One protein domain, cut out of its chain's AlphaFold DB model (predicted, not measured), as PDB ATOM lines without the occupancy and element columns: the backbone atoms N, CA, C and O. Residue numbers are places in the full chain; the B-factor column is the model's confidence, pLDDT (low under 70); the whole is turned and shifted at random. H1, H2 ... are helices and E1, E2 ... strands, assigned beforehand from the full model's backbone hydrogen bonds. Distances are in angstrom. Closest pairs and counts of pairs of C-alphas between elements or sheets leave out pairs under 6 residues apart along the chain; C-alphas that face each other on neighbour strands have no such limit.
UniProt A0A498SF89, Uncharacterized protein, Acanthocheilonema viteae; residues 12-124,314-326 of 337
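Overview. This is residues 12 to 124 and 314 to 326 of the 337 residues of an uncharacterized protein of Acanthocheilonema viteae (UniProt A0A498SF89). A strongly twisted sheet of four strands has one long helix, H1, slanting across it over the edge strand E1, while two short helices, H2 and H3, pack on the other part of the sheet and against H1. The first residues of H1, 12 to 18, stick out free, and beyond its last residue a long loop, residues 42 to 61, leads back to E1. The printed part has 126 residues, with three named helices and four named strands in the order H1 E1 E2 H2 H3 E3 E4; the sheet runs E1 E2 E4 E3, all antiparallel. The class is mixed, helices and strands, and the whole is compact, with a radius of gyration of the C-alphas of 14.7 A and spans of 42 by 35 by 26 A.

Along the chain. H1 is residues 12 to 41, 42.7 A long, from C-alpha 12 at (169.434, 176.452, 98.434) to C-alpha 41 at (149.444, 213.094, 89.577). E1, residues 62 to 72, spans 29.9 A, and E2, residues 75 to 84, 29.0 A. H2 is residues 91 to 98 and H3 residues 103 to 110. E3 is residues 114 to 120, 16.1 A, and E4 residues 319 to 325, 19.6 A, ending at C-alpha 325 at (163.601, 185.187, 77.950).

Arrangement. E1 and E2 form a hairpin, with N 65 and O 81 at 2.9 A. E2 and E4 are antiparallel, with N 78 and O 322 at 2.9 A; E4 and E3 are too, with N 118 and O 321 at 2.9 A. H1 and H2 are on one face of the sheet, two layers, helices over a sheet. H1 is over E1 at a height of 7.0 A, slantwise to it at 48 degrees on the local plane; the closest C-alphas are those of Gln 23 and Val 64, 5.6 A. H2 is over E4, height 8.2 A, and runs along it at 22 degrees on the local plane. H3 only grazes the sheet with residues 103 to 108. With its residues 29 to 37, H1 touches H2 about perpendicular at 74 degrees, closest at the C-alphas of Ala 33 and Asp 97, 5.2 A. With residues 22 to 29, H1 touches H3, opposite ways at a steep tilt of 44 degrees, closest at the C-alphas of Arg 25 and Leu 110, 5.5 A. H2 and H3 are only just apart, their closest C-alphas 8.4 A apart. E2, H2, H3 and E3 make a split strand-helix-strand unit, two strands running the same way with E4 between them, its crossover right-handed. In H1, H2 and H3 every O i to N i+4 pair is within hydrogen-bond range.

Size, cuts and confidence. The C-alphas farthest apart, of Asp 12 and Lys 43, are 46.0 A apart. Residues 125 to 313 are not printed; C-alphas 124 and 314 are 20.6 A apart across the cut, which lies in the link from E3 to E4. The link from H1 to E1 is long, with 20 residues. The mean pLDDT of the printed part is 71.3; 43 residues are under 70, among them 45 to 60 and 314 to 326, and E4 has a mean of 38.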
ATOM      1  N   ASP A  12     170.416 175.426  98.069       50.94
ATOM      2  CA  ASP A  12     169.434 176.452  98.434       50.94
ATOM      3  C   ASP A  12     170.009 177.814  98.793       50.94
ATOM      4  O   ASP A  12     169.337 178.816  98.577       50.94
ATOM      5  N   LYS A  13     171.222 177.897  99.352       53.22
ATOM      6  CA  LYS A  13     171.767 179.196  99.779       53.22
ATOM      7  C   LYS A  13     171.913 180.159  98.604       53.22
ATOM      8  O   LYS A  13     171.484 181.300  98.701       53.22
ATOM      9  N   ASN A  14     172.422 179.665  97.477       56.25
ATOM     10  CA  ASN A  14     172.603 180.453  96.260       56.25
ATOM     11  C   ASN A  14     171.245 180.811  95.617       56.25
ATOM     12  O   ASN A  14     171.028 181.938  95.182       56.25
ATOM     13  N   ILE A  15     170.290 179.872  95.630       60.12
ATOM     14  CA  ILE A  15     168.925 180.084  95.117       60.12
ATOM     15  C   ILE A  15     168.185 181.137  95.964       60.12
ATOM     16  O   ILE A  15     167.578 182.058  95.420       60.12
ATOM     17  N   LEU A  16     168.269 181.042  97.292       59.78
ATOM     18  CA  LEU A  16     167.636 181.964  98.232       59.78
ATOM     19  C   LEU A  16     168.275 183.360  98.189       59.78
ATOM     20  O   LEU A  16     167.551 184.353  98.194       59.78
ATOM     21  N   GLU A  17     169.605 183.445  98.107       61.81
ATOM     22  CA  GLU A  17     170.322 184.714  97.928       61.81
ATOM     23  C   GLU A  17     169.919 185.394  96.608       61.81
ATOM     24  O   GLU A  17     169.593 186.582  96.621       61.81
ATOM     25  N   ASN A  18     169.815 184.644  95.503       74.12
ATOM     26  CA  ASN A  18     169.325 185.171  94.226       74.12
ATOM     27  C   ASN A  18     167.874 185.683  94.319       74.12
ATOM     28  O   ASN A  18     167.607 186.812  93.916       74.12
ATOM     29  N   ILE A  19     166.954 184.919  94.924       76.00
ATOM     30  CA  ILE A  19     165.547 185.329  95.120       76.00
ATOM     31  C   ILE A  19     165.439 186.607  95.973       76.00
ATOM     32  O   ILE A  19     164.605 187.474  95.700       76.00
ATOM     33  N   VAL A  20     166.273 186.757  97.008       81.06
ATOM     34  CA  VAL A  20     166.303 187.966  97.851       81.06
ATOM     35  C   VAL A  20     166.828 189.176  97.071       81.06
ATOM     36  O   VAL A  20     166.285 190.278  97.205       81.06
ATOM     37  N   ASP A  21     167.843 188.996  96.227       82.75
ATOM     38  CA  ASP A  21     168.372 190.075  95.391       82.75
ATOM     39  C   ASP A  21     167.417 190.436  94.232       82.75
ATOM     40  O   ASP A  21     167.268 191.617  93.914       82.75
ATOM     41  N   GLU A  22     166.681 189.476  93.663       81.56
ATOM     42  CA  GLU A  22     165.580 189.712  92.712       81.56
ATOM     43  C   GLU A  22     164.448 190.524  93.357       81.56
ATOM     44  O   GLU A  22     164.070 191.576  92.831       81.56
ATOM     45  N   GLN A  23     163.979 190.141  94.552       84.75
ATOM     46  CA  GLN A  23     162.999 190.920  95.330       84.75
ATOM     47  C   GLN A  23     163.486 192.352  95.599       84.75
ATOM     48  O   GLN A  23     162.725 193.317  95.485       84.75
ATOM     49  N   LYS A  24     164.778 192.522  95.903       85.75
ATOM     50  CA  LYS A  24     165.417 193.827  96.123       85.75
ATOM     51  C   LYS A  24     165.520 194.663  94.840       85.75
ATOM     52  O   LYS A  24     165.389 195.888  94.919       85.75
ATOM     53  N   ARG A  25     165.712 194.046  93.667       86.38
ATOM     54  CA  ARG A  25     165.659 194.723  92.355       86.38
ATOM     55  C   ARG A  25     164.225 195.127  92.003       86.38
ATOM     56  O   ARG A  25     163.995 196.302  91.715       86.38
ATOM     57  N   TRP A  26     163.252 194.225  92.137       86.81
ATOM     58  CA  TRP A  26     161.830 194.526  91.938       86.81
ATOM     59  C   TRP A  26     161.333 195.664  92.822       86.81
ATOM     60  O   TRP A  26     160.696 196.595  92.333       86.81
ATOM     61  N   ARG A  27     161.693 195.653  94.111       87.50
ATOM     62  CA  ARG A  27     161.364 196.725  95.058       87.50
ATOM     63  C   ARG A  27     161.849 198.096  94.570       87.50
ATOM     64  O   ARG A  27     161.118 199.072  94.711       87.50
ATOM     65  N   LYS A  28     163.036 198.180  93.952       86.19
ATOM     66  CA  LYS A  28     163.547 199.424  93.343       86.19
ATOM     67  C   LYS A  28     162.723 199.853  92.125       86.19
ATOM     68  O   LYS A  28     162.376 201.025  92.037       86.19
ATOM     69  N   VAL A  29     162.372 198.922  91.231       88.06
ATOM     70  CA  VAL A  29     161.531 199.198  90.046       88.06
ATOM     71  C   VAL A  29     160.141 199.696  90.449       88.06
ATOM     72  O   VAL A  29     159.654 200.675  89.891       88.06
ATOM     73  N   ILE A  30     159.511 199.060  91.436       86.94
ATOM     74  CA  ILE A  30     158.158 199.412  91.889       86.94
ATOM     75  C   ILE A  30     158.146 200.772  92.599       86.94
ATOM     76  O   ILE A  30     157.263 201.581  92.331       86.94
ATOM     77  N   ILE A  31     159.150 201.077  93.432       85.62
ATOM     78  CA  ILE A  31     159.311 202.423  94.009       85.62
ATOM     79  C   ILE A  31     159.477 203.470  92.895       85.62
ATOM     80  O   ILE A  31     158.810 204.500  92.926       85.62
ATOM     81  N   GLU A  32     160.313 203.197  91.890       86.00
ATOM     82  CA  GLU A  32     160.535 204.096  90.751       86.00
ATOM     83  C   GLU A  32     159.255 204.323  89.921       86.00
ATOM     84  O   GLU A  32     158.976 205.452  89.521       86.00
ATOM     85  N   ALA A  33     158.431 203.290  89.725       86.69
ATOM     86  CA  ALA A  33     157.131 203.388  89.063       86.69
ATOM     87  C   ALA A  33     156.118 204.228  89.867       86.69
ATOM     88  O   ALA A  33     155.490 205.140  89.323       86.69
ATOM     89  N   MET A  34     156.008 203.978  91.176       85.62
ATOM     90  CA  MET A  34     155.117 204.725  92.072       85.62
ATOM     91  C   MET A  34     155.527 206.203  92.193       85.62
ATOM     92  O   MET A  34     154.662 207.077  92.204       85.62
ATOM     93  N   GLU A  35     156.830 206.516  92.219       84.19
ATOM     94  CA  GLU A  35     157.324 207.901  92.184       84.19
ATOM     95  C   GLU A  35     156.956 208.618  90.870       84.19
ATOM     96  O   GLU A  35     156.602 209.799  90.894       84.19
ATOM     97  N   VAL A  36     156.985 207.924  89.724       84.81
ATOM     98  CA  VAL A  36     156.550 208.485  88.430       84.81
ATOM     99  C   VAL A  36     155.042 208.730  88.406       84.81
ATOM    100  O   VAL A  36     154.616 209.801  87.969       84.81
ATOM    101  N   GLN A  37     154.227 207.799  88.916       84.62
ATOM    102  CA  GLN A  37     152.780 208.004  89.053       84.62
ATOM    103  C   GLN A  37     152.477 209.191  89.982       84.62
ATOM    104  O   GLN A  37     151.648 210.043  89.652       84.62
ATOM    105  N   GLN A  38     153.183 209.300  91.110       83.31
ATOM    106  CA  GLN A  38     153.039 210.414  92.046       83.31
ATOM    107  C   GLN A  38     153.386 211.755  91.380       83.31
ATOM    108  O   GLN A  38     152.606 212.705  91.471       83.31
ATOM    109  N   ALA A  39     154.511 211.838  90.665       81.38
ATOM    110  CA  ALA A  39     154.897 213.045  89.937       81.38
ATOM    111  C   ALA A  39     153.863 213.417  88.860       81.38
ATOM    112  O   ALA A  39     153.416 214.563  88.805       81.38
ATOM    113  N   LYS A  40     153.396 212.436  88.075       82.06
ATOM    114  CA  LYS A  40     152.336 212.595  87.067       82.06
ATOM    115  C   LYS A  40     151.035 213.130  87.679       82.06
ATOM    116  O   LYS A  40     150.457 214.069  87.132       82.06
ATOM    117  N   HIS A  41     150.611 212.607  88.832       81.56
ATOM    118  CA  HIS A  41     149.444 213.094  89.577       81.56
ATOM    119  C   HIS A  41     149.598 214.566  90.003       81.56
ATOM    120  O   HIS A  41     148.674 215.361  89.838       81.56
ATOM    121  N   TYR A  42     150.782 214.965  90.480       83.44
ATOM    122  CA  TYR A  42     151.091 216.360  90.826       83.44
ATOM    123  C   TYR A  42     151.490 217.244  89.627       83.44
ATOM    124  O   TYR A  42     151.883 218.392  89.827       83.44
ATOM    125  N   LYS A  43     151.370 216.745  88.385       82.06
ATOM    126  CA  LYS A  43     151.784 217.418  87.134       82.06
ATOM    127  C   LYS A  43     153.268 217.836  87.107       82.06
ATOM    128  O   LYS A  43     153.639 218.784  86.420       82.06
ATOM    129  N   GLN A  44     154.115 217.126  87.845       77.75
ATOM    130  CA  GLN A  44     155.561 217.332  87.911       77.75
ATOM    131  C   GLN A  44     156.278 216.468  86.862       77.75
ATOM    132  O   GLN A  44     156.010 215.273  86.734       77.75
ATOM    133  N   SER A  45     157.225 217.054  86.131       66.75
ATOM    134  CA  SER A  45     158.075 216.347  85.169       66.75
ATOM    135  C   SER A  45     159.237 215.637  85.874       66.75
ATOM    136  O   SER A  45     160.268 216.235  86.184       66.75
ATOM    137  N   LEU A  46     159.093 214.334  86.130       64.00
ATOM    138  CA  LEU A  46     160.160 213.539  86.743       64.00
ATOM    139  C   LEU A  46     161.194 213.115  85.688       64.00
ATOM    140  O   LEU A  46     160.954 212.219  84.880       64.00
ATOM    141  N   ASN A  47     162.363 213.764  85.702       63.84
ATOM    142  CA  ASN A  47     163.453 213.518  84.751       63.84
ATOM    143  C   ASN A  47     164.156 212.169  84.996       63.84
ATOM    144  O   ASN A  47     165.250 212.080  85.557       63.84
ATOM    145  N   LEU A  48     163.522 211.100  84.509       65.31
ATOM    146  CA  LEU A  48     163.968 209.710  84.612       65.31
ATOM    147  C   LEU A  48     165.357 209.428  84.006       65.31
ATOM    148  O   LEU A  48     165.955 208.400  84.321       65.31
ATOM    149  N   HIS A  49     165.898 210.290  83.144       56.00
ATOM    150  CA  HIS A  49     167.162 210.010  82.451       56.00
ATOM    151  C   HIS A  49     168.430 210.151  83.311       56.00
ATOM    152  O   HIS A  49     169.464 209.609  82.923       56.00
ATOM    153  N   HIS A  50     168.390 210.876  84.438       51.16
ATOM    154  CA  HIS A  50     169.607 211.261  85.183       51.16
ATOM    155  C   HIS A  50     169.562 210.997  86.697       51.16
ATOM    156  O   HIS A  50     170.541 211.272  87.387       51.16
ATOM    157  N   ARG A  51     168.461 210.469  87.252       55.59
ATOM    158  CA  ARG A  51     168.355 210.237  88.702       55.59
ATOM    159  C   ARG A  51     169.150 208.980  89.118       55.59
ATOM    160  O   ARG A  51     168.794 207.883  88.675       55.59
ATOM    161  N   PRO A  52     170.199 209.095  89.961       52.97
ATOM    162  CA  PRO A  52     170.878 207.930  90.527       52.97
ATOM    163  C   PRO A  52     169.938 207.169  91.472       52.97
ATOM    164  O   PRO A  52     168.924 207.702  91.924       52.97
ATOM    165  N   ILE A  53     170.281 205.917  91.783       51.25
ATOM    166  CA  ILE A  53     169.495 205.076  92.694       51.25
ATOM    167  C   ILE A  53     169.574 205.679  94.102       51.25
ATOM    168  O   ILE A  53     170.558 205.490  94.813       51.25
ATOM    169  N   LEU A  54     168.531 206.403  94.509       49.31
ATOM    170  CA  LEU A  54     168.393 206.874  95.880       49.31
ATOM    171  C   LEU A  54     167.962 205.691  96.753       49.31
ATOM    172  O   LEU A  54     166.773 205.398  96.866       49.31
ATOM    173  N   GLU A  55     168.926 205.007  97.372       48.81
ATOM    174  CA  GLU A  55     168.658 203.975  98.381       48.81
ATOM    175  C   GLU A  55     168.150 204.615  99.684       48.81
ATOM    176  O   GLU A  55     168.831 204.664 100.706       48.81
ATOM    177  N   ASN A  56     166.919 205.138  99.646       48.78
ATOM    178  CA  ASN A  56     166.231 205.608 100.838       48.78
ATOM    179  C   ASN A  56     165.822 204.401 101.691       48.78
ATOM    180  O   ASN A  56     164.700 203.902 101.587       48.78
ATOM    181  N   ASN A  57     166.731 203.948 102.554       51.25
ATOM    182  CA  ASN A  57     166.516 202.830 103.480       51.25
ATOM    183  C   ASN A  57     165.275 203.015 104.381       51.25
ATOM    184  O   ASN A  57     164.728 202.034 104.878       51.25
ATOM    185  N   ASN A  58     164.774 204.248 104.515       51.69
ATOM    186  CA  ASN A  58     163.539 204.580 105.227       51.69
ATOM    187  C   ASN A  58     162.247 204.120 104.511       51.69
ATOM    188  O   ASN A  58     161.183 204.129 105.128       51.69
ATOM    189  N   ASN A  59     162.298 203.689 103.241       54.12
ATOM    190  CA  ASN A  59     161.136 203.190 102.481       54.12
ATOM    191  C   ASN A  59     160.732 201.751 102.888       54.12
ATOM    192  O   ASN A  59     160.457 200.901 102.038       54.12
ATOM    193  N   GLN A  60     160.710 201.446 104.191       57.69
ATOM    194  CA  GLN A  60     160.361 200.127 104.744       57.69
ATOM    195  C   GLN A  60     158.894 199.721 104.488       57.69
ATOM    196  O   GLN A  60     158.536 198.565 104.675       57.69
ATOM    197  N   SER A  61     158.062 200.646 104.003       73.62
ATOM    198  CA  SER A  61     156.664 200.408 103.642       73.62
ATOM    199  C   SER A  61     156.472 199.410 102.498       73.62
ATOM    200  O   SER A  61     155.571 198.583 102.585       73.62
ATOM    201  N   ILE A  62     157.276 199.481 101.430       81.94
ATOM    202  CA  ILE A  62     157.096 198.649 100.228       81.94
ATOM    203  C   ILE A  62     157.967 197.399 100.322       81.94
ATOM    204  O   ILE A  62     159.192 197.504 100.442       81.94
ATOM    205  N   ASN A  63     157.339 196.231 100.198       85.19
ATOM    206  CA  ASN A  63     157.981 194.919 100.161       85.19
ATOM    207  C   ASN A  63     157.474 194.113  98.948       85.19
ATOM    208  O   ASN A  63     156.347 194.313  98.494       85.19
ATOM    209  N   VAL A  64     158.296 193.206  98.420       85.62
ATOM    210  CA  VAL A  64     157.966 192.361  97.259       85.62
ATOM    211  C   VAL A  64     158.251 190.911  97.615       85.62
ATOM    212  O   VAL A  64     159.337 190.603  98.091       85.62
ATOM    213  N   GLN A  65     157.287 190.023  97.380       84.44
ATOM    214  CA  GLN A  65     157.431 188.592  97.640       84.44
ATOM    215  C   GLN A  65     157.217 187.813  96.347       84.44
ATOM    216  O   GLN A  65     156.118 187.812  95.788       84.44
ATOM    217  N   ILE A  66     158.272 187.141  95.884       82.31
ATOM    218  CA  ILE A  66     158.195 186.182  94.778       82.31
ATOM    219  C   ILE A  66     157.537 184.920  95.334       82.31
ATOM    220  O   ILE A  66     158.054 184.298  96.261       82.31
ATOM    221  N   LEU A  67     156.368 184.572  94.800       79.56
ATOM    222  CA  LEU A  67     155.587 183.405  95.216       79.56
ATOM    223  C   LEU A  67     155.944 182.157  94.403       79.56
ATOM    224  O   LEU A  67     155.781 181.040  94.891       79.56
ATOM    225  N   LYS A  68     156.379 182.335  93.149       74.50
ATOM    226  CA  LYS A  68     156.754 181.249  92.238       74.50
ATOM    227  C   LYS A  68     157.604 181.790  91.088       74.50
ATOM    228  O   LYS A  68     157.341 182.874  90.585       74.50
ATOM    229  N   MET A  69     158.535 180.982  90.596       74.50
ATOM    230  CA  MET A  69     159.107 181.130  89.257       74.50
ATOM    231  C   MET A  69     158.822 179.851  88.462       74.50
ATOM    232  O   MET A  69     158.856 178.751  89.017       74.50
ATOM    233  N   GLN A  70     158.492 179.977  87.178       72.12
ATOM    234  CA  GLN A  70     158.236 178.844  86.294       72.12
ATOM    235  C   GLN A  70     158.890 179.065  84.929       72.12
ATOM    236  O   GLN A  70     158.352 179.766  84.076       72.12
ATOM    237  N   CYS A  71     160.042 178.428  84.720       72.62
ATOM    238  CA  CYS A  71     160.752 178.447  83.446       72.62
ATOM    239  C   CYS A  71     160.352 177.271  82.550       72.62
ATOM    240  O   CYS A  71     160.436 176.107  82.940       72.62
ATOM    241  N   PHE A  72     159.957 177.599  81.325       69.56
ATOM    242  CA  PHE A  72     159.908 176.705  80.174       69.56
ATOM    243  C   PHE A  72     161.063 177.039  79.215       69.56
ATOM    244  O   PHE A  72     161.793 178.005  79.412       69.56
ATOM    245  N   THR A  73     161.239 176.237  78.161       66.94
ATOM    246  CA  THR A  73     162.459 176.149  77.323       66.94
ATOM    247  C   THR A  73     162.996 177.444  76.701       66.94
ATOM    248  O   THR A  73     164.130 177.435  76.221       66.94
ATOM    249  N   ARG A  74     162.212 178.528  76.662       70.50
ATOM    250  CA  ARG A  74     162.657 179.871  76.245       70.50
ATOM    251  C   ARG A  74     162.126 181.013  77.118       70.50
ATOM    252  O   ARG A  74     162.503 182.156  76.884       70.50
ATOM    253  N   THR A  75     161.242 180.732  78.077       69.50
ATOM    254  CA  THR A  75     160.461 181.742  78.803       69.50
ATOM    255  C   THR A  75     160.331 181.385  80.280       69.50
ATOM    256  O   THR A  75     159.810 180.328  80.634       69.50
ATOM    257  N   CYS A  76     160.769 182.286  81.153       74.62
ATOM    258  CA  CYS A  76     160.495 182.244  82.583       74.62
ATOM    259  C   CYS A  76     159.319 183.162  82.907       74.62
ATOM    260  O   CYS A  76     159.396 184.362  82.658       74.62
ATOM    261  N   THR A  77     158.254 182.586  83.467       77.00
ATOM    262  CA  THR A  77     157.163 183.315  84.118       77.00
ATOM    263  C   THR A  77     157.516 183.476  85.595       77.00
ATOM    264  O   THR A  77     157.484 182.506  86.358       77.00
ATOM    265  N   GLU A  78     157.866 184.692  86.004       81.00
ATOM    266  CA  GLU A  78     157.966 185.067  87.415       81.00
ATOM    267  C   GLU A  78     156.579 185.458  87.945       81.00
ATOM    268  O   GLU A  78     155.781 186.058  87.222       81.00
ATOM    269  N   ILE A  79     156.286 185.085  89.193       81.06
ATOM    270  CA  ILE A  79     155.009 185.287  89.874       81.06
ATOM    271  C   ILE A  79     155.263 185.912  91.251       81.06
ATOM    272  O   ILE A  79     155.795 185.258  92.152       81.06
ATOM    273  N   PHE A  80     154.858 187.173  91.432       85.81
ATOM    274  CA  PHE A  80     155.088 187.933  92.669       85.81
ATOM    275  C   PHE A  80     153.874 188.745  93.148       85.81
ATOM    276  O   PHE A  80     152.907 188.972  92.416       85.81
ATOM    277  N   VAL A  81     153.943 189.180  94.411       87.19
ATOM    278  CA  VAL A  81     152.984 190.069  95.088       87.19
ATOM    279  C   VAL A  81     153.716 191.262  95.705       87.19
ATOM    280  O   VAL A  81     154.808 191.120  96.257       87.19
ATOM    281  N   VAL A  82     153.089 192.439  95.636       88.25
ATOM    282  CA  VAL A  82     153.576 193.681  96.255       88.25
ATOM    283  C   VAL A  82     152.779 193.984  97.520       88.25
ATOM    284  O   VAL A  82     151.546 193.976  97.509       88.25
ATOM    285  N   LEU A  83     153.490 194.281  98.605       86.31
ATOM    286  CA  LEU A  83     152.941 194.661  99.903       86.31
ATOM    287  C   LEU A  83     153.294 196.124 100.212       86.31
ATOM    288  O   LEU A  83     154.434 196.542 100.006       86.31
ATOM    289  N   TYR A  84     152.342 196.880 100.761       85.75
ATOM    290  CA  TYR A  84     152.555 198.203 101.349       85.75
ATOM    291  C   TYR A  84     152.075 198.208 102.801       85.75
ATOM    292  O   TYR A  84     150.890 197.993 103.060       85.75
ATOM    293  N   ASN A  85     152.984 198.451 103.748       85.38
ATOM    294  CA  ASN A  85     152.741 198.324 105.191       85.38
ATOM    295  C   ASN A  85     152.058 196.977 105.520       85.38
ATOM    296  O   ASN A  85     150.981 196.940 106.117       85.38
ATOM    297  N   ASP A  86     152.657 195.892 105.014       81.19
ATOM    298  CA  ASP A  86     152.214 194.492 105.120       81.19
ATOM    299  C   ASP A  86     150.816 194.169 104.551       81.19
ATOM    300  O   ASP A  86     150.286 193.076 104.760       81.19
ATOM    301  N   LYS A  87     150.219 195.080 103.769       82.88
ATOM    302  CA  LYS A  87     148.941 194.868 103.067       82.88
ATOM    303  C   LYS A  87     149.165 194.698 101.559       82.88
ATOM    304  O   LYS A  87     149.893 195.504 100.982       82.88
ATOM    305  N   PRO A  88     148.549 193.702 100.895       84.62
ATOM    306  CA  PRO A  88     148.704 193.511  99.456       84.62
ATOM    307  C   PRO A  88     148.069 194.653  98.659       84.62
ATOM    308  O   PRO A  88     146.942 195.066  98.939       84.62
ATOM    309  N   ILE A  89     148.786 195.134  97.643       85.00
ATOM    310  CA  ILE A  89     148.270 196.091  96.657       85.00
ATOM    311  C   ILE A  89     147.610 195.302  95.508       85.00
ATOM    312  O   ILE A  89     148.201 194.326  95.041       85.00
ATOM    313  N   PRO A  90     146.426 195.702  95.003       81.00
ATOM    314  CA  PRO A  90     145.865 195.143  93.774       81.00
ATOM    315  C   PRO A  90     146.834 195.278  92.590       81.00
ATOM    316  O   PRO A  90     147.282 196.380  92.265       81.00
ATOM    317  N   ALA A  91     147.133 194.167  91.912       81.19
ATOM    318  CA  ALA A  91     148.110 194.152  90.822       81.19
ATOM    319  C   ALA A  91     147.735 195.049  89.629       81.19
ATOM    320  O   ALA A  91     148.627 195.484  88.913       81.19
ATOM    321  N   GLU A  92     146.456 195.377  89.429       79.88
ATOM    322  CA  GLU A  92     146.006 196.326  88.396       79.88
ATOM    323  C   GLU A  92     146.639 197.715  88.575       79.88
ATOM    324  O   GLU A  92     147.080 198.328  87.602       79.88
ATOM    325  N   ILE A  93     146.767 198.173  89.826       82.50
ATOM    326  CA  ILE A  93     147.442 199.431  90.172       82.50
ATOM    327  C   ILE A  93     148.937 199.307  89.862       82.50
ATOM    328  O   ILE A  93     149.513 200.186  89.232       82.50
ATOM    329  N   ILE A  94     149.556 198.179  90.226       85.94
ATOM    330  CA  ILE A  94     150.984 197.939  89.988       85.94
ATOM    331  C   ILE A  94     151.311 197.825  88.493       85.94
ATOM    332  O   ILE A  94     152.311 198.391  88.066       85.94
ATOM    333  N   VAL A  95     150.477 197.179  87.671       86.06
ATOM    334  CA  VAL A  95     150.641 197.186  86.204       86.06
ATOM    335  C   VAL A  95     150.454 198.597  85.650       86.06
ATOM    336  O   VAL A  95     151.255 199.027  84.821       86.06
ATOM    337  N   SER A  96     149.450 199.344  86.121       84.12
ATOM    338  CA  SER A  96     149.251 200.737  85.712       84.12
ATOM    339  C   SER A  96     150.462 201.615  86.032       84.12
ATOM    340  O   SER A  96     150.861 202.410  85.182       84.12
ATOM    341  N   ASP A  97     151.060 201.481  87.214       86.19
ATOM    342  CA  ASP A  97     152.249 202.240  87.608       86.19
ATOM    343  C   ASP A  97     153.492 201.776  86.825       86.19
ATOM    344  O   ASP A  97     154.229 202.604  86.288       86.19
ATOM    345  N   LEU A  98     153.704 200.461  86.680       86.75
ATOM    346  CA  LEU A  98     154.816 199.895  85.903       86.75
ATOM    347  C   LEU A  98     154.743 200.275  84.417       86.75
ATOM    348  O   LEU A  98     155.788 200.484  83.809       86.75
ATOM    349  N   SER A  99     153.544 200.447  83.847       86.88
ATOM    350  CA  SER A  99     153.353 200.907  82.458       86.88
ATOM    351  C   SER A  99     153.867 202.327  82.181       86.88
ATOM    352  O   SER A  99     154.015 202.717  81.024       86.88
ATOM    353  N   LEU A 100     154.166 203.105  83.229       86.19
ATOM    354  CA  LEU A 100     154.809 204.417  83.112       86.19
ATOM    355  C   LEU A 100     156.327 204.302  82.891       86.19
ATOM    356  O   LEU A 100     156.971 205.283  82.512       86.19
ATOM    357  N   LEU A 101     156.907 203.122  83.132       84.50
ATOM    358  CA  LEU A 101     158.295 202.793  82.832       84.50
ATOM    359  C   LEU A 101     158.358 201.996  81.523       84.50
ATOM    360  O   LEU A 101     157.541 201.116  81.262       84.50
ATOM    361  N   SER A 102     159.364 202.263  80.691       85.19
ATOM    362  CA  SER A 102     159.574 201.475  79.476       85.19
ATOM    363  C   SER A 102     160.138 200.088  79.811       85.19
ATOM    364  O   SER A 102     160.996 199.954  80.685       85.19
ATOM    365  N   LEU A 103     159.709 199.048  79.086       84.69
ATOM    366  CA  LEU A 103     160.201 197.675  79.285       84.69
ATOM    367  C   LEU A 103     161.747 197.572  79.246       84.69
ATOM    368  O   LEU A 103     162.293 196.933  80.143       84.69
ATOM    369  N   PRO A 104     162.483 198.275  78.348       83.50
ATOM    370  CA  PRO A 104     163.952 198.321  78.384       83.50
ATOM    371  C   PRO A 104     164.555 198.943  79.653       83.50
ATOM    372  O   PRO A 104     165.685 198.631  80.018       83.50
ATOM    373  N   ARG A 105     163.827 199.832  80.346       83.62
ATOM    374  CA  ARG A 105     164.250 200.371  81.646       83.62
ATOM    375  C   ARG A 105     164.055 199.333  82.746       83.62
ATOM    376  O   ARG A 105     164.929 199.186  83.595       83.62
ATOM    377  N   ILE A 106     162.928 198.621  82.727       85.06
ATOM    378  CA  ILE A 106     162.626 197.568  83.702       85.06
ATOM    379  C   ILE A 106     163.631 196.417  83.559       85.06
ATOM    380  O   ILE A 106     164.256 196.036  84.548       85.06
ATOM    381  N   SER A 107     163.881 195.933  82.339       82.88
ATOM    382  CA  SER A 107     164.871 194.878  82.089       82.88
ATOM    383  C   SER A 107     166.280 195.281  82.534       82.88
ATOM    384  O   SER A 107     166.935 194.520  83.243       82.88
ATOM    385  N   ALA A 108     166.716 196.512  82.241       81.94
ATOM    386  CA  ALA A 108     168.005 197.040  82.699       81.94
ATOM    387  C   ALA A 108     168.110 197.222  84.230       81.94
ATOM    388  O   ALA A 108     169.215 197.236  84.770       81.94
ATOM    389  N   ARG A 109     166.987 197.368  84.950       82.25
ATOM    390  CA  ARG A 109     166.954 197.441  86.425       82.25
ATOM    391  C   ARG A 109     166.973 196.067  87.095       82.25
ATOM    392  O   ARG A 109     167.547 195.940  88.176       82.25
ATOM    393  N   LEU A 110     166.340 195.069  86.483       81.00
ATOM    394  CA  LEU A 110     166.287 193.696  86.996       81.00
ATOM    395  C   LEU A 110     167.512 192.869  86.572       81.00
ATOM    396  O   LEU A 110     167.941 191.984  87.310       81.00
ATOM    397  N   GLY A 111     168.108 193.186  85.420       77.50
ATOM    398  CA  GLY A 111     169.182 192.412  84.797       77.50
ATOM    399  C   GLY A 111     168.687 191.232  83.952       77.50
ATOM    400  O   GLY A 111     169.480 190.347  83.659       77.50
ATOM    401  N   ILE A 112     167.400 191.207  83.579       79.56
ATOM    402  CA  ILE A 112     166.762 190.127  82.808       79.56
ATOM    403  C   ILE A 112     165.881 190.690  81.675       79.56
ATOM    404  O   ILE A 112     165.253 191.737  81.862       79.56
ATOM    405  N   PRO A 113     165.814 190.048  80.492       74.62
ATOM    406  CA  PRO A 113     165.089 190.559  79.325       74.62
ATOM    407  C   PRO A 113     163.564 190.378  79.443       74.62
ATOM    408  O   PRO A 113     162.991 189.425  78.912       74.62
ATOM    409  N   VAL A 114     162.906 191.326  80.118       79.44
ATOM    410  CA  VAL A 114     161.441 191.394  80.262       79.44
ATOM    411  C   VAL A 114     160.747 191.651  78.917       79.44
ATOM    412  O   VAL A 114     160.931 192.699  78.301       79.44
ATOM    413  N   GLU A 115     159.901 190.708  78.507       75.31
ATOM    414  CA  GLU A 115     159.030 190.770  77.328       75.31
ATOM    415  C   GLU A 115     157.695 191.458  77.647       75.31
ATOM    416  O   GLU A 115     157.233 192.321  76.904       75.31
ATOM    417  N   SER A 116     157.058 191.070  78.755       76.19
ATOM    418  CA  SER A 116     155.747 191.582  79.161       76.19
ATOM    419  C   SER A 116     155.523 191.454  80.668       76.19
ATOM    420  O   SER A 116     156.113 190.600  81.331       76.19
ATOM    421  N   ILE A 117     154.662 192.330  81.191       78.75
ATOM    422  CA  ILE A 117     154.188 192.345  82.578       78.75
ATOM    423  C   ILE A 117     152.665 192.386  82.511       78.75
ATOM    424  O   ILE A 117     152.097 193.334  81.966       78.75
ATOM    425  N   THR A 118     151.999 191.370  83.046       74.06
ATOM    426  CA  THR A 118     150.537 191.272  83.054       74.06
ATOM    427  C   THR A 118     150.019 191.025  84.460       74.06
ATOM    428  O   THR A 118     150.671 190.406  85.303       74.06
ATOM    429  N   THR A 119     148.796 191.479  84.724       71.81
ATOM    430  CA  THR A 119     148.026 190.895  85.812       71.81
ATOM    431  C   THR A 119     147.658 189.472  85.412       71.81
ATOM    432  O   THR A 119     147.004 189.237  84.395       71.81
ATOM    433  N   LEU A 120     147.988 188.513  86.271       62.91
ATOM    434  CA  LEU A 120     147.154 187.335  86.410       62.91
ATOM    435  C   LEU A 120     145.819 187.799  87.004       62.91
ATOM    436  O   LEU A 120     145.581 187.740  88.213       62.91
ATOM    437  N   LEU A 121     144.909 188.182  86.102       50.72
ATOM    438  CA  LEU A 121     143.548 187.682  86.228       50.72
ATOM    439  C   LEU A 121     143.642 186.166  86.474       50.72
ATOM    440  O   LEU A 121     144.543 185.515  85.932       50.72
ATOM    441  N   PRO A 122     142.710 185.560  87.224       42.66
ATOM    442  CA  PRO A 122     142.551 184.118  87.216       42.66
ATOM    443  C   PRO A 122     142.017 183.682  85.841       42.66
ATOM    444  O   PRO A 122     140.844 183.340  85.691       42.66
ATOM    445  N   THR A 123     142.898 183.682  84.835       42.97
ATOM    446  CA  THR A 123     142.774 182.919  83.595       42.97
ATOM    447  C   THR A 123     142.589 181.481  84.034       42.97
ATOM    448  O   THR A 123     143.549 180.811  84.421       42.97
ATOM    449  N   GLY A 124     141.325 181.067  84.124       41.62
ATOM    450  CA  GLY A 124     140.954 179.832  84.794       41.62
ATOM    451  C   GLY A 124     141.759 178.672  84.227       41.62
ATOM    452  O   GLY A 124     141.933 178.594  83.011       41.62
ATOM    453  N   PRO A 314     137.171 195.900  98.307       39.41
ATOM    454  CA  PRO A 314     137.411 194.550  98.793       39.41
ATOM    455  C   PRO A 314     137.537 193.578  97.615       39.41
ATOM    456  O   PRO A 314     136.682 193.583  96.732       39.41
ATOM    457  N   THR A 315     138.533 192.678  97.671       36.38
ATOM    458  CA  THR A 315     138.839 191.625  96.667       36.38
ATOM    459  C   THR A 315     139.198 192.150  95.257       36.38
ATOM    460  O   THR A 315     138.597 193.088  94.762       36.38
ATOM    461  N   ILE A 316     140.177 191.614  94.518       37.38
ATOM    462  CA  ILE A 316     140.983 190.383  94.648       37.38
ATOM    463  C   ILE A 316     142.490 190.728  94.647       37.38
ATOM    464  O   ILE A 316     142.924 191.688  94.012       37.38
ATOM    465  N   SER A 317     143.317 189.910  95.309       37.84
ATOM    466  CA  SER A 317     144.776 189.940  95.147       37.84
ATOM    467  C   SER A 317     145.182 189.412  93.765       37.84
ATOM    468  O   SER A 317     145.371 188.206  93.587       37.84
ATOM    469  N   GLY A 318     145.299 190.304  92.782       37.62
ATOM    470  CA  GLY A 318     145.954 189.974  91.519       37.62
ATOM    471  C   GLY A 318     147.413 189.571  91.759       37.62
ATOM    472  O   GLY A 318     148.088 190.142  92.615       37.62
ATOM    473  N   ILE A 319     147.881 188.581  91.008       41.53
ATOM    474  CA  ILE A 319     149.285 188.151  90.981       41.53
ATOM    475  C   ILE A 319     149.901 188.747  89.706       41.53
ATOM    476  O   ILE A 319     149.186 188.945  88.726       41.53
ATOM    477  N   LEU A 320     151.191 189.073  89.691       39.16
ATOM    478  CA  LEU A 320     151.859 189.589  88.487       39.16
ATOM    479  C   LEU A 320     152.561 188.445  87.752       39.16
ATOM    480  O   LEU A 320     153.365 187.764  88.373       39.16
ATOM    481  N   GLU A 321     152.255 188.230  86.467       38.78
ATOM    482  CA  GLU A 321     153.070 187.396  85.571       38.78
ATOM    483  C   GLU A 321     154.066 188.301  84.841       38.78
ATOM    484  O   GLU A 321     153.683 189.278  84.193       38.78
ATOM    485  N   VAL A 322     155.351 187.957  84.926       42.03
ATOM    486  CA  VAL A 322     156.411 188.595  84.141       42.03
ATOM    487  C   VAL A 322     157.097 187.555  83.287       42.03
ATOM    488  O   VAL A 322     157.625 186.579  83.813       42.03
ATOM    489  N   ARG A 323     157.108 187.777  81.971       35.81
ATOM    490  CA  ARG A 323     157.820 186.912  81.026       35.81
ATOM    491  C   ARG A 323     159.206 187.463  80.762       35.81
ATOM    492  O   ARG A 323     159.342 188.574  80.259       35.81
ATOM    493  N   SER A 324     160.219 186.665  81.075       36.22
ATOM    494  CA  SER A 324     161.607 186.901  80.683       36.22
ATOM    495  C   SER A 324     162.072 185.816  79.726       36.22
ATOM    496  O   SER A 324     161.790 184.635  79.944       36.22
ATOM    497  N   PHE A 325     162.850 186.185  78.709       33.91
ATOM    498  CA  PHE A 325     163.601 185.187  77.950       33.91
ATOM    499  C   PHE A 325     164.707 184.572  78.812       33.91
ATOM    500  O   PHE A 325     165.332 185.255  79.627       33.91
ATOM    501  N   THR A 326     164.964 183.280  78.621       36.69
ATOM    502  CA  THR A 326     166.177 182.632  79.132       36.69
ATOM    503  C   THR A 326     167.346 182.977  78.215       36.69
ATOM    504  O   THR A 326     167.327 182.584  77.044       36.69
TER     505      THR A 326